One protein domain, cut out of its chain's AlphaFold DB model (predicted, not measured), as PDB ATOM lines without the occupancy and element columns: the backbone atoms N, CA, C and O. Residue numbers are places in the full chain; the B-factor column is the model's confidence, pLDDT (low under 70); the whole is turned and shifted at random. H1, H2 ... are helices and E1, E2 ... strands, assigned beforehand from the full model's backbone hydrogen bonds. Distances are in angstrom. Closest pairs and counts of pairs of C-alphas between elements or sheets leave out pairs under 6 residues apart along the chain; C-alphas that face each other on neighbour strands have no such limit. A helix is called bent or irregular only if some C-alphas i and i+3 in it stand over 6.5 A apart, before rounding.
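Overview. This is residues 45 to 116 of the 195 residues of an uncharacterized protein of Brugia timori (UniProt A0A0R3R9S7). A long two-stranded hairpin, E1 and E2, makes one arm of the domain, with H1 and the end of H4 gathered by its open end; beyond H4, H3 and H2 form a small helical group at the far side. A long stretch with no named element, residues 69 to 84, runs from the end of E2 across to H2, and residues 88 to 93, of which 91 to 93 belong to H3, stand free. The printed part has 72 residues, with four named helices and two named strands in the order H1, E1, E2, H2, H3, H4; the sheet has the order E1 - E2 and is antiparallel, and the class is mixed, helices and strands. The whole is loose, with a radius of gyration of the C-alphas of 14.1 A and spans of 39 by 37 by 24 A.

Along the chain. E1 is residues 50 to 56 and E2 is residues 62 to 68, each 19.6 A from first to last C-alpha; C-alpha 50 is at (224.255, 145.515, 249.089). H1 is residues 46 to 49, 5.4 A long. H4 is residues 104 to 111, 10.7 A long, and ends with C-alpha 111 at (228.006, 140.726, 245.896). H3, residues 91 to 100, is 14.8 A long and irregular: C-alphas 92 and 95 are 7.3 A apart. H2 is residues 85 to 89, 6.4 A long, with C-alpha 85 at (239.537, 146.065, 239.801).

Arrangement. E1 and E2 form an antiparallel hairpin with 155 degrees between their directions; N 53 and O 65, 2.8 A apart, and N 63 and O 55, 2.8 A apart, are within hydrogen-bond range. The closest C-alphas of E1 and H4 are those of Gln 51 and Val 111, 4.7 A apart. H1 and H4 touch, the closest C-alphas being those of Gly 47 and Val 111 at 4.3 A. H4 and H3 touch only at the corner by their link, where the C-alphas of Leu 105 and Leu 98 are closest at 5.2 A; they run opposite ways at a steep tilt of 68 degrees, only just short of about perpendicular. H2 and H3 only just touch, with 3 pairs of C-alphas within 8 A, the closest those of Trp 87 and Ala 94 at 6.4 A. Among the pairs that are apart are H2 and H4, and E1 and H3. Every O i to N i+4 pair is within hydrogen-bond range in H4, against 3 of 6 in H3 and 0 of 1 in H2, where 1 of 2 O i to N i+3 pairs is; H1 is too short for an i+4 pair.

Size, cuts and confidence. The two C-alphas farthest apart are those of Asp 59 and Pro 77, at 40.7 A. The printed part has no cut, and its one long link is the 16 residues between E2 and H2. The mean pLDDT of the printed part is 85.8; residues 85 to 89 and residue 116 are under 70.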
ATOM      1  N   ASP A  45     233.717 144.664 252.340       93.38
ATOM      2  CA  ASP A  45     232.452 144.398 253.034       93.38
ATOM      3  C   ASP A  45     231.208 144.741 252.195       93.38
ATOM      4  O   ASP A  45     230.095 144.705 252.696       93.38
ATOM      5  N   ALA A  46     231.364 145.076 250.910       92.44
ATOM      6  CA  ALA A  46     230.256 145.490 250.044       92.44
ATOM      7  C   ALA A  46     229.078 144.494 250.039       92.44
ATOM      8  O   ALA A  46     227.927 144.916 250.143       92.44
ATOM      9  N   GLY A  47     229.381 143.191 249.972       90.19
ATOM     10  CA  GLY A  47     228.384 142.117 249.910       90.19
ATOM     11  C   GLY A  47     227.515 141.982 251.163       90.19
ATOM     12  O   GLY A  47     226.422 141.437 251.070       90.19
ATOM     13  N   ASP A  48     227.949 142.524 252.305       91.94
ATOM     14  CA  ASP A  48     227.149 142.535 253.537       91.94
ATOM     15  C   ASP A  48     226.114 143.675 253.534       91.94
ATOM     16  O   ASP A  48     225.131 143.647 254.271       91.94
ATOM     17  N   PHE A  49     226.326 144.698 252.699       93.44
ATOM     18  CA  PHE A  49     225.522 145.921 252.687       93.44
ATOM     19  C   PHE A  49     224.615 146.031 251.466       93.44
ATOM     20  O   PHE A  49     223.531 146.615 251.566       93.44
ATOM     21  N   PHE A  50     225.039 145.511 250.316       92.62
ATOM     22  CA  PHE A  50     224.255 145.515 249.089       92.62
ATOM     23  C   PHE A  50     224.622 144.350 248.171       92.62
ATOM     24  O   PHE A  50     225.727 143.816 248.213       92.62
ATOM     25  N   GLN A  51     223.688 144.014 247.289       92.50
ATOM     26  CA  GLN A  51     223.847 142.984 246.271       92.50
ATOM     27  C   GLN A  51     223.432 143.507 244.903       92.50
ATOM     28  O   GLN A  51     222.637 144.441 244.789       92.50
ATOM     29  N   ILE A  52     223.977 142.897 243.860       90.94
ATOM     30  CA  ILE A  52     223.623 143.132 242.467       90.94
ATOM     31  C   ILE A  52     222.734 141.970 242.034       90.94
ATOM     32  O   ILE A  52     223.208 140.844 241.922       90.94
ATOM     33  N   LEU A  53     221.456 142.245 241.795       91.31
ATOM     34  CA  LEU A  53     220.504 141.279 241.258       91.31
ATOM     35  C   LEU A  53     220.497 141.339 239.735       91.31
ATOM     36  O   LEU A  53     220.539 142.421 239.147       91.31
ATOM     37  N   GLU A  54     220.399 140.168 239.117       91.44
ATOM     38  CA  GLU A  54     220.178 140.005 237.686       91.44
ATOM     39  C   GLU A  54     218.724 139.604 237.422       91.44
ATOM     40  O   GLU A  54     218.237 138.596 237.931       91.44
ATOM     41  N   GLU A  55     218.040 140.381 236.589       89.31
ATOM     42  CA  GLU A  55     216.694 140.101 236.103       89.31
ATOM     43  C   GLU A  55     216.735 139.909 234.585       89.31
ATOM     44  O   GLU A  55     217.217 140.766 233.837       89.31
ATOM     45  N   ILE A  56     216.226 138.774 234.108       90.06
ATOM     46  CA  ILE A  56     216.084 138.507 232.675       90.06
ATOM     47  C   ILE A  56     214.682 138.955 232.268       90.06
ATOM     48  O   ILE A  56     213.689 138.359 232.681       90.06
ATOM     49  N   ASN A  57     214.605 140.015 231.464       88.94
ATOM     50  CA  ASN A  57     213.330 140.509 230.942       88.94
ATOM     51  C   ASN A  57     212.713 139.517 229.943       88.94
ATOM     52  O   ASN A  57     213.417 138.680 229.380       88.94
ATOM     53  N   GLU A  58     211.421 139.678 229.646       90.44
ATOM     54  CA  GLU A  58     210.693 138.868 228.650       90.44
ATOM     55  C   GLU A  58     211.378 138.860 227.267       90.44
ATOM     56  O   GLU A  58     211.332 137.861 226.553       90.44
ATOM     57  N   ASP A  59     212.101 139.934 226.931       90.31
ATOM     58  CA  ASP A  59     212.884 140.077 225.696       90.31
ATOM     59  C   ASP A  59     214.241 139.333 225.714       90.31
ATOM     60  O   ASP A  59     215.044 139.473 224.791       90.31
ATOM     61  N   GLY A  60     214.562 138.602 226.787       89.56
ATOM     62  CA  GLY A  60     215.854 137.929 226.983       89.56
ATOM     63  C   GLY A  60     217.015 138.874 227.318       89.56
ATOM     64  O   GLY A  60     218.178 138.472 227.287       89.56
ATOM     65  N   LYS A  61     216.729 140.145 227.625       91.44
ATOM     66  CA  LYS A  61     217.743 141.142 227.988       91.44
ATOM     67  C   LYS A  61     218.010 141.134 229.492       91.44
ATOM     68  O   LYS A  61     217.089 141.318 230.286       91.44
ATOM     69  N   HIS A  62     219.287 141.031 229.846       90.00
ATOM     70  CA  HIS A  62     219.782 141.108 231.218       90.00
ATOM     71  C   HIS A  62     219.664 142.540 231.764       90.00
ATOM     72  O   HIS A  62     220.117 143.502 231.131       90.00
ATOM     73  N   HIS A  63     219.055 142.679 232.936       91.31
ATOM     74  CA  HIS A  63     218.957 143.908 233.710       91.31
ATOM     75  C   HIS A  63     219.638 143.694 235.061       91.31
ATOM     76  O   HIS A  63     219.372 142.701 235.726       91.31
ATOM     77  N   TYR A  64     220.525 144.609 235.451       90.50
ATOM     78  CA  TYR A  64     221.242 144.527 236.722       90.50
ATOM     79  C   TYR A  64     220.808 145.667 237.635       90.50
ATOM     80  O   TYR A  64     220.936 146.837 237.260       90.50
ATOM     81  N   THR A  65     220.355 145.324 238.838       92.44
ATOM     82  CA  THR A  65     219.892 146.282 239.849       92.44
ATOM     83  C   THR A  65     220.678 146.100 241.134       92.44
ATOM     84  O   THR A  65     220.913 144.980 241.570       92.44
ATOM     85  N   VAL A  66     221.070 147.204 241.768       91.62
ATOM     86  CA  VAL A  66     221.712 147.166 243.087       91.62
ATOM     87  C   VAL A  66     220.649 147.317 244.170       91.62
ATOM     88  O   VAL A  66     219.897 148.292 244.165       91.62
ATOM     89  N   VAL A  67     220.610 146.377 245.110       93.00
ATOM     90  CA  VAL A  67     219.673 146.355 246.238       93.00
ATOM     91  C   VAL A  67     220.458 146.437 247.541       93.00
ATOM     92  O   VAL A  67     221.411 145.691 247.744       93.00
ATOM     93  N   ALA A  68     220.065 147.344 248.435       93.50
ATOM     94  CA  ALA A  68     220.647 147.428 249.770       93.50
ATOM     95  C   ALA A  68     220.052 146.345 250.684       93.50
ATOM     96  O   ALA A  68     218.833 146.209 250.769       93.50
ATOM     97  N   LEU A  69     220.910 145.613 251.395       92.00
ATOM     98  CA  LEU A  69     220.525 144.592 252.377       92.00
ATOM     99  C   LEU A  69     220.198 145.188 253.750       92.00
ATOM    100  O   LEU A  69     219.497 144.586 254.560       92.00
ATOM    101  N   GLN A  70     220.701 146.391 254.008       91.94
ATOM    102  CA  GLN A  70     220.516 147.108 255.260       91.94
ATOM    103  C   GLN A  70     220.358 148.608 255.023       91.94
ATOM    104  O   GLN A  70     220.652 149.137 253.951       91.94
ATOM    105  N   GLN A  71     219.897 149.317 256.052       91.75
ATOM    106  CA  GLN A  71     219.728 150.760 255.977       91.75
ATOM    107  C   GLN A  71     221.089 151.461 255.866       91.75
ATOM    108  O   GLN A  71     221.901 151.412 256.788       91.75
ATOM    109  N   LEU A  72     221.304 152.166 254.755       91.56
ATOM    110  CA  LEU A  72     222.494 152.986 254.526       91.56
ATOM    111  C   LEU A  72     222.241 154.437 254.936       91.56
ATOM    112  O   LEU A  72     221.137 154.968 254.766       91.56
ATOM    113  N   ARG A  73     223.278 155.078 255.478       92.12
ATOM    114  CA  ARG A  73     223.253 156.452 255.984       92.12
ATOM    115  C   ARG A  73     224.395 157.259 255.370       92.12
ATOM    116  O   ARG A  73     225.550 156.872 255.474       92.12
ATOM    117  N   MET A  74     224.085 158.407 254.773       88.50
ATOM    118  CA  MET A  74     225.088 159.251 254.098       88.50
ATOM    119  C   MET A  74     226.113 159.871 255.058       88.50
ATOM    120  O   MET A  74     227.223 160.226 254.658       88.50
ATOM    121  N   ASP A  75     225.734 160.034 256.322       92.50
ATOM    122  CA  ASP A  75     226.572 160.568 257.390       92.50
ATOM    123  C   ASP A  75     227.419 159.497 258.089       92.50
ATOM    124  O   ASP A  75     228.355 159.854 258.802       92.50
ATOM    125  N   ASP A  76     227.136 158.208 257.878       94.12
ATOM    126  CA  ASP A  76     227.920 157.115 258.453       94.12
ATOM    127  C   ASP A  76     229.228 156.926 257.666       94.12
ATOM    128  O   ASP A  76     229.180 156.520 256.504       94.12
ATOM    129  N   PRO A  77     230.411 157.141 258.277       93.81
ATOM    130  CA  PRO A  77     231.698 156.952 257.613       93.81
ATOM    131  C   PRO A  77     231.931 155.534 257.073       93.81
ATOM    132  O   PRO A  77     232.790 155.365 256.212       93.81
ATOM    133  N   ASN A  78     231.206 154.518 257.562       93.31
ATOM    134  CA  ASN A  78     231.304 153.139 257.072       93.31
ATOM    135  C   ASN A  78     230.628 152.914 255.719       93.31
ATOM    136  O   ASN A  78     230.977 151.948 255.039       93.31
ATOM    137  N   CYS A  79     229.727 153.810 255.300       95.12
ATOM    138  CA  CYS A  79     229.001 153.737 254.030       95.12
ATOM    139  C   CYS A  79     229.868 154.156 252.821       95.12
ATOM    140  O   CYS A  79     229.443 154.925 251.961       95.12
ATOM    141  N   ILE A  80     231.099 153.644 252.759       94.81
ATOM    142  CA  ILE A  80     232.005 153.690 251.609       94.81
ATOM    143  C   ILE A  80     232.576 152.289 251.398       94.81
ATOM    144  O   ILE A  80     233.108 151.694 252.333       94.81
ATOM    145  N   PHE A  81     232.463 151.748 250.189       93.62
ATOM    146  CA  PHE A  81     232.733 150.333 249.922       93.62
ATOM    147  C   PHE A  81     233.801 150.175 248.847       93.62
ATOM    148  O   PHE A  81     233.803 150.900 247.851       93.62
ATOM    149  N   LEU A  82     234.723 149.238 249.063       91.62
ATOM    150  CA  LEU A  82     235.757 148.901 248.092       91.62
ATOM    151  C   LEU A  82     235.244 147.831 247.134       91.62
ATOM    152  O   LEU A  82     234.685 146.827 247.566       91.62
ATOM    153  N   ILE A  83     235.486 148.040 245.840       86.56
ATOM    154  CA  ILE A  83     235.224 147.067 244.778       86.56
ATOM    155  C   ILE A  83     236.541 146.822 244.047       86.56
ATOM    156  O   ILE A  83     237.206 147.771 243.632       86.56
ATOM    157  N   ASP A  84     236.933 145.557 243.911       80.00
ATOM    158  CA  ASP A  84     238.207 145.186 243.296       80.00
ATOM    159  C   ASP A  84     238.187 145.382 241.764       80.00
ATOM    160  O   ASP A  84     237.226 145.049 241.061       80.00
ATOM    161  N   HIS A  85     239.293 145.899 241.232       68.12
ATOM    162  CA  HIS A  85     239.537 146.065 239.801       68.12
ATOM    163  C   HIS A  85     239.837 144.749 239.074       68.12
ATOM    164  O   HIS A  85     239.663 144.684 237.853       68.12
ATOM    165  N   ALA A  86     240.260 143.696 239.785       55.62
ATOM    166  CA  ALA A  86     240.504 142.371 239.206       55.62
ATOM    167  C   ALA A  86     239.294 141.853 238.407       55.62
ATOM    168  O   ALA A  86     239.451 141.229 237.356       55.62
ATOM    169  N   TRP A  87     238.087 142.192 238.863       59.44
ATOM    170  CA  TRP A  87     236.837 141.733 238.275       59.44
ATOM    171  C   TRP A  87     236.360 142.568 237.076       59.44
ATOM    172  O   TRP A  87     235.768 142.031 236.145       59.44
ATOM    173  N   THR A  88     236.650 143.872 237.044       56.28
ATOM    174  CA  THR A  88     236.078 144.781 236.032       56.28
ATOM    175  C   THR A  88     236.874 144.857 234.727       56.28
ATOM    176  O   THR A  88     236.318 145.271 233.712       56.28
ATOM    177  N   PHE A  89     238.147 144.437 234.703       55.00
ATOM    178  CA  PHE A  89     239.021 144.697 233.547       55.00
ATOM    179  C   PHE A  89     239.592 143.473 232.826       55.00
ATOM    180  O   PHE A  89     240.078 143.623 231.702       55.00
ATOM    181  N   ARG A  90     239.607 142.275 233.430       70.75
ATOM    182  CA  ARG A  90     240.386 141.152 232.868       70.75
ATOM    183  C   ARG A  90     239.671 139.798 232.934       70.75
ATOM    184  O   ARG A  90     240.131 138.894 233.640       70.75
ATOM    185  N   PRO A  91     238.614 139.590 232.125       74.69
ATOM    186  CA  PRO A  91     237.879 138.322 232.098       74.69
ATOM    187  C   PRO A  91     238.777 137.110 231.798       74.69
ATOM    188  O   PRO A  91     238.510 136.004 232.259       74.69
ATOM    189  N   GLN A  92     239.895 137.305 231.089       80.81
ATOM    190  CA  GLN A  92     240.827 136.233 230.725       80.81
ATOM    191  C   GLN A  92     241.543 135.616 231.936       80.81
ATOM    192  O   GLN A  92     241.907 134.442 231.896       80.81
ATOM    193  N   ILE A  93     241.768 136.393 233.002       80.25
ATOM    194  CA  ILE A  93     242.430 135.911 234.226       80.25
ATOM    195  C   ILE A  93     241.464 135.737 235.397       80.25
ATOM    196  O   ILE A  93     241.849 135.102 236.375       80.25
ATOM    197  N   ALA A  94     240.224 136.221 235.286       81.50
ATOM    198  CA  ALA A  94     239.226 136.167 236.352       81.50
ATOM    199  C   ALA A  94     239.085 134.754 236.942       81.50
ATOM    200  O   ALA A  94     239.204 134.564 238.148       81.50
ATOM    201  N   ARG A  95     238.973 133.724 236.089       83.81
ATOM    202  CA  ARG A  95     238.878 132.322 236.537       83.81
ATOM    203  C   ARG A  95     240.097 131.850 237.337       83.81
ATOM    204  O   ARG A  95     239.960 130.998 238.208       83.81
ATOM    205  N   ARG A  96     241.294 132.344 237.010       84.75
ATOM    206  CA  ARG A  96     242.516 132.022 237.758       84.75
ATOM    207  C   ARG A  96     242.502 132.733 239.110       84.75
ATOM    208  O   ARG A  96     242.722 132.091 240.127       84.75
ATOM    209  N   GLN A  97     242.171 134.021 239.117       83.69
ATOM    210  CA  GLN A  97     242.120 134.833 240.331       83.69
ATOM    211  C   GLN A  97     241.088 134.312 241.335       83.69
ATOM    212  O   GLN A  97     241.418 134.193 242.507       83.69
ATOM    213  N   LEU A  98     239.907 133.889 240.875       84.25
ATOM    214  CA  LEU A  98     238.886 133.255 241.723       84.25
ATOM    215  C   LEU A  98     239.356 131.948 242.388       84.25
ATOM    216  O   LEU A  98     238.750 131.516 243.359       84.25
ATOM    217  N   ARG A  99     240.401 131.292 241.865       83.94
ATOM    218  CA  ARG A  99     240.969 130.059 242.440       83.94
ATOM    219  C   ARG A  99     242.175 130.311 243.334       83.94
ATOM    220  O   ARG A  99     242.424 129.530 244.241       83.94
ATOM    221  N   GLU A 100     242.970 131.322 243.002       84.94
ATOM    222  CA  GLU A 100     244.265 131.575 243.639       84.94
ATOM    223  C   GLU A 100     244.173 132.588 244.782       84.94
ATOM    224  O   GLU A 100     244.979 132.520 245.707       84.94
ATOM    225  N   ILE A 101     243.216 133.521 244.730       81.75
ATOM    226  CA  ILE A 101     243.044 134.539 245.767       81.75
ATOM    227  C   ILE A 101     242.066 133.997 246.816       81.75
ATOM    228  O   ILE A 101     240.904 133.745 246.476       81.75
ATOM    229  N   PRO A 102     242.508 133.818 248.075       82.31
ATOM    230  CA  PRO A 102     241.640 133.334 249.140       82.31
ATOM    231  C   PRO A 102     240.478 134.304 249.366       82.31
ATOM    232  O   PRO A 102     240.625 135.518 249.199       82.31
ATOM    233  N   ASP A 103     239.313 133.748 249.693       82.62
ATOM    234  CA  ASP A 103     238.075 134.462 250.032       82.62
ATOM    235  C   ASP A 103     237.555 135.419 248.940       82.62
ATOM    236  O   ASP A 103     236.610 136.179 249.149       82.62
ATOM    237  N   LEU A 104     238.164 135.437 247.747       84.81
ATOM    238  CA  LEU A 104     237.693 136.266 246.640       84.81
ATOM    239  C   LEU A 104     236.398 135.708 246.061       84.81
ATOM    240  O   LEU A 104     235.486 136.481 245.792       84.81
ATOM    241  N   LEU A 105     236.329 134.389 245.864       86.88
ATOM    242  CA  LEU A 105     235.141 133.743 245.314       86.88
ATOM    243  C   LEU A 105     233.913 134.056 246.171       86.88
ATOM    244  O   LEU A 105     232.958 134.623 245.652       86.88
ATOM    245  N   ASP A 106     234.000 133.795 247.474       86.62
ATOM    246  CA  ASP A 106     232.899 133.979 248.421       86.62
ATOM    247  C   ASP A 106     232.412 135.433 248.443       86.62
ATOM    248  O   ASP A 106     231.216 135.707 248.360       86.62
ATOM    249  N   ARG A 107     233.341 136.398 248.446       87.62
ATOM    250  CA  ARG A 107     232.993 137.823 248.365       87.62
ATOM    251  C   ARG A 107     232.244 138.173 247.082       87.62
ATOM    252  O   ARG A 107     231.298 138.954 247.126       87.62
ATOM    253  N   ILE A 108     232.667 137.631 245.940       86.88
ATOM    254  CA  ILE A 108     232.005 137.879 244.654       86.88
ATOM    255  C   ILE A 108     230.631 137.207 244.625       86.88
ATOM    256  O   ILE A 108     229.673 137.845 244.195       86.88
ATOM    257  N   CYS A 109     230.505 135.982 245.135       86.81
ATOM    258  CA  CYS A 109     229.215 135.313 245.273       86.81
ATOM    259  C   CYS A 109     228.243 136.157 246.107       86.81
ATOM    260  O   CYS A 109     227.130 136.420 245.654       86.81
ATOM    261  N   ASN A 110     228.697 136.690 247.246       86.00
ATOM    262  CA  ASN A 110     227.876 137.551 248.098       86.00
ATOM    263  C   ASN A 110     227.429 138.827 247.376       86.00
ATOM    264  O   ASN A 110     226.258 139.190 247.453       86.00
ATOM    265  N   VAL A 111     228.329 139.493 246.640       85.06
ATOM    266  CA  VAL A 111     228.006 140.726 245.896       85.06
ATOM    267  C   VAL A 111     227.021 140.469 244.754       85.06
ATOM    268  O   VAL A 111     226.157 141.306 244.514       85.06
ATOM    269  N   PHE A 112     227.128 139.343 244.049       84.69
ATOM    270  CA  PHE A 112     226.257 139.008 242.912       84.69
ATOM    271  C   PHE A 112     225.055 138.137 243.288       84.69
ATOM    272  O   PHE A 112     224.356 137.655 242.400       84.69
ATOM    273  N   ASN A 113     224.820 137.929 244.587       83.88
ATOM    274  CA  ASN A 113     223.776 137.047 245.099       83.88
ATOM    275  C   ASN A 113     223.766 135.666 244.408       83.88
ATOM    276  O   ASN A 113     222.723 135.152 244.006       83.88
ATOM    277  N   ILE A 114     224.954 135.092 244.217       85.00
ATOM    278  CA  ILE A 114     225.111 133.747 243.668       85.00
ATOM    279  C   ILE A 114     225.074 132.793 244.851       85.00
ATOM    280  O   ILE A 114     225.991 132.780 245.670       85.00
ATOM    281  N   GLU A 115     224.006 132.009 244.943       79.69
ATOM    282  CA  GLU A 115     223.923 130.927 245.915       79.69
ATOM    283  C   GLU A 115     225.001 129.884 245.597       79.69
ATOM    284  O   GLU A 115     225.229 129.545 244.428       79.69
ATOM    285  N   ASP A 116     225.653 129.353 246.634       66.00
ATOM    286  CA  ASP A 116     226.430 128.126 246.509       66.00
ATOM    287  C   ASP A 116     225.450 127.036 246.106       66.00
ATOM    288  O   ASP A 116     224.790 126.428 246.947       66.00
TER     289      ASP A 116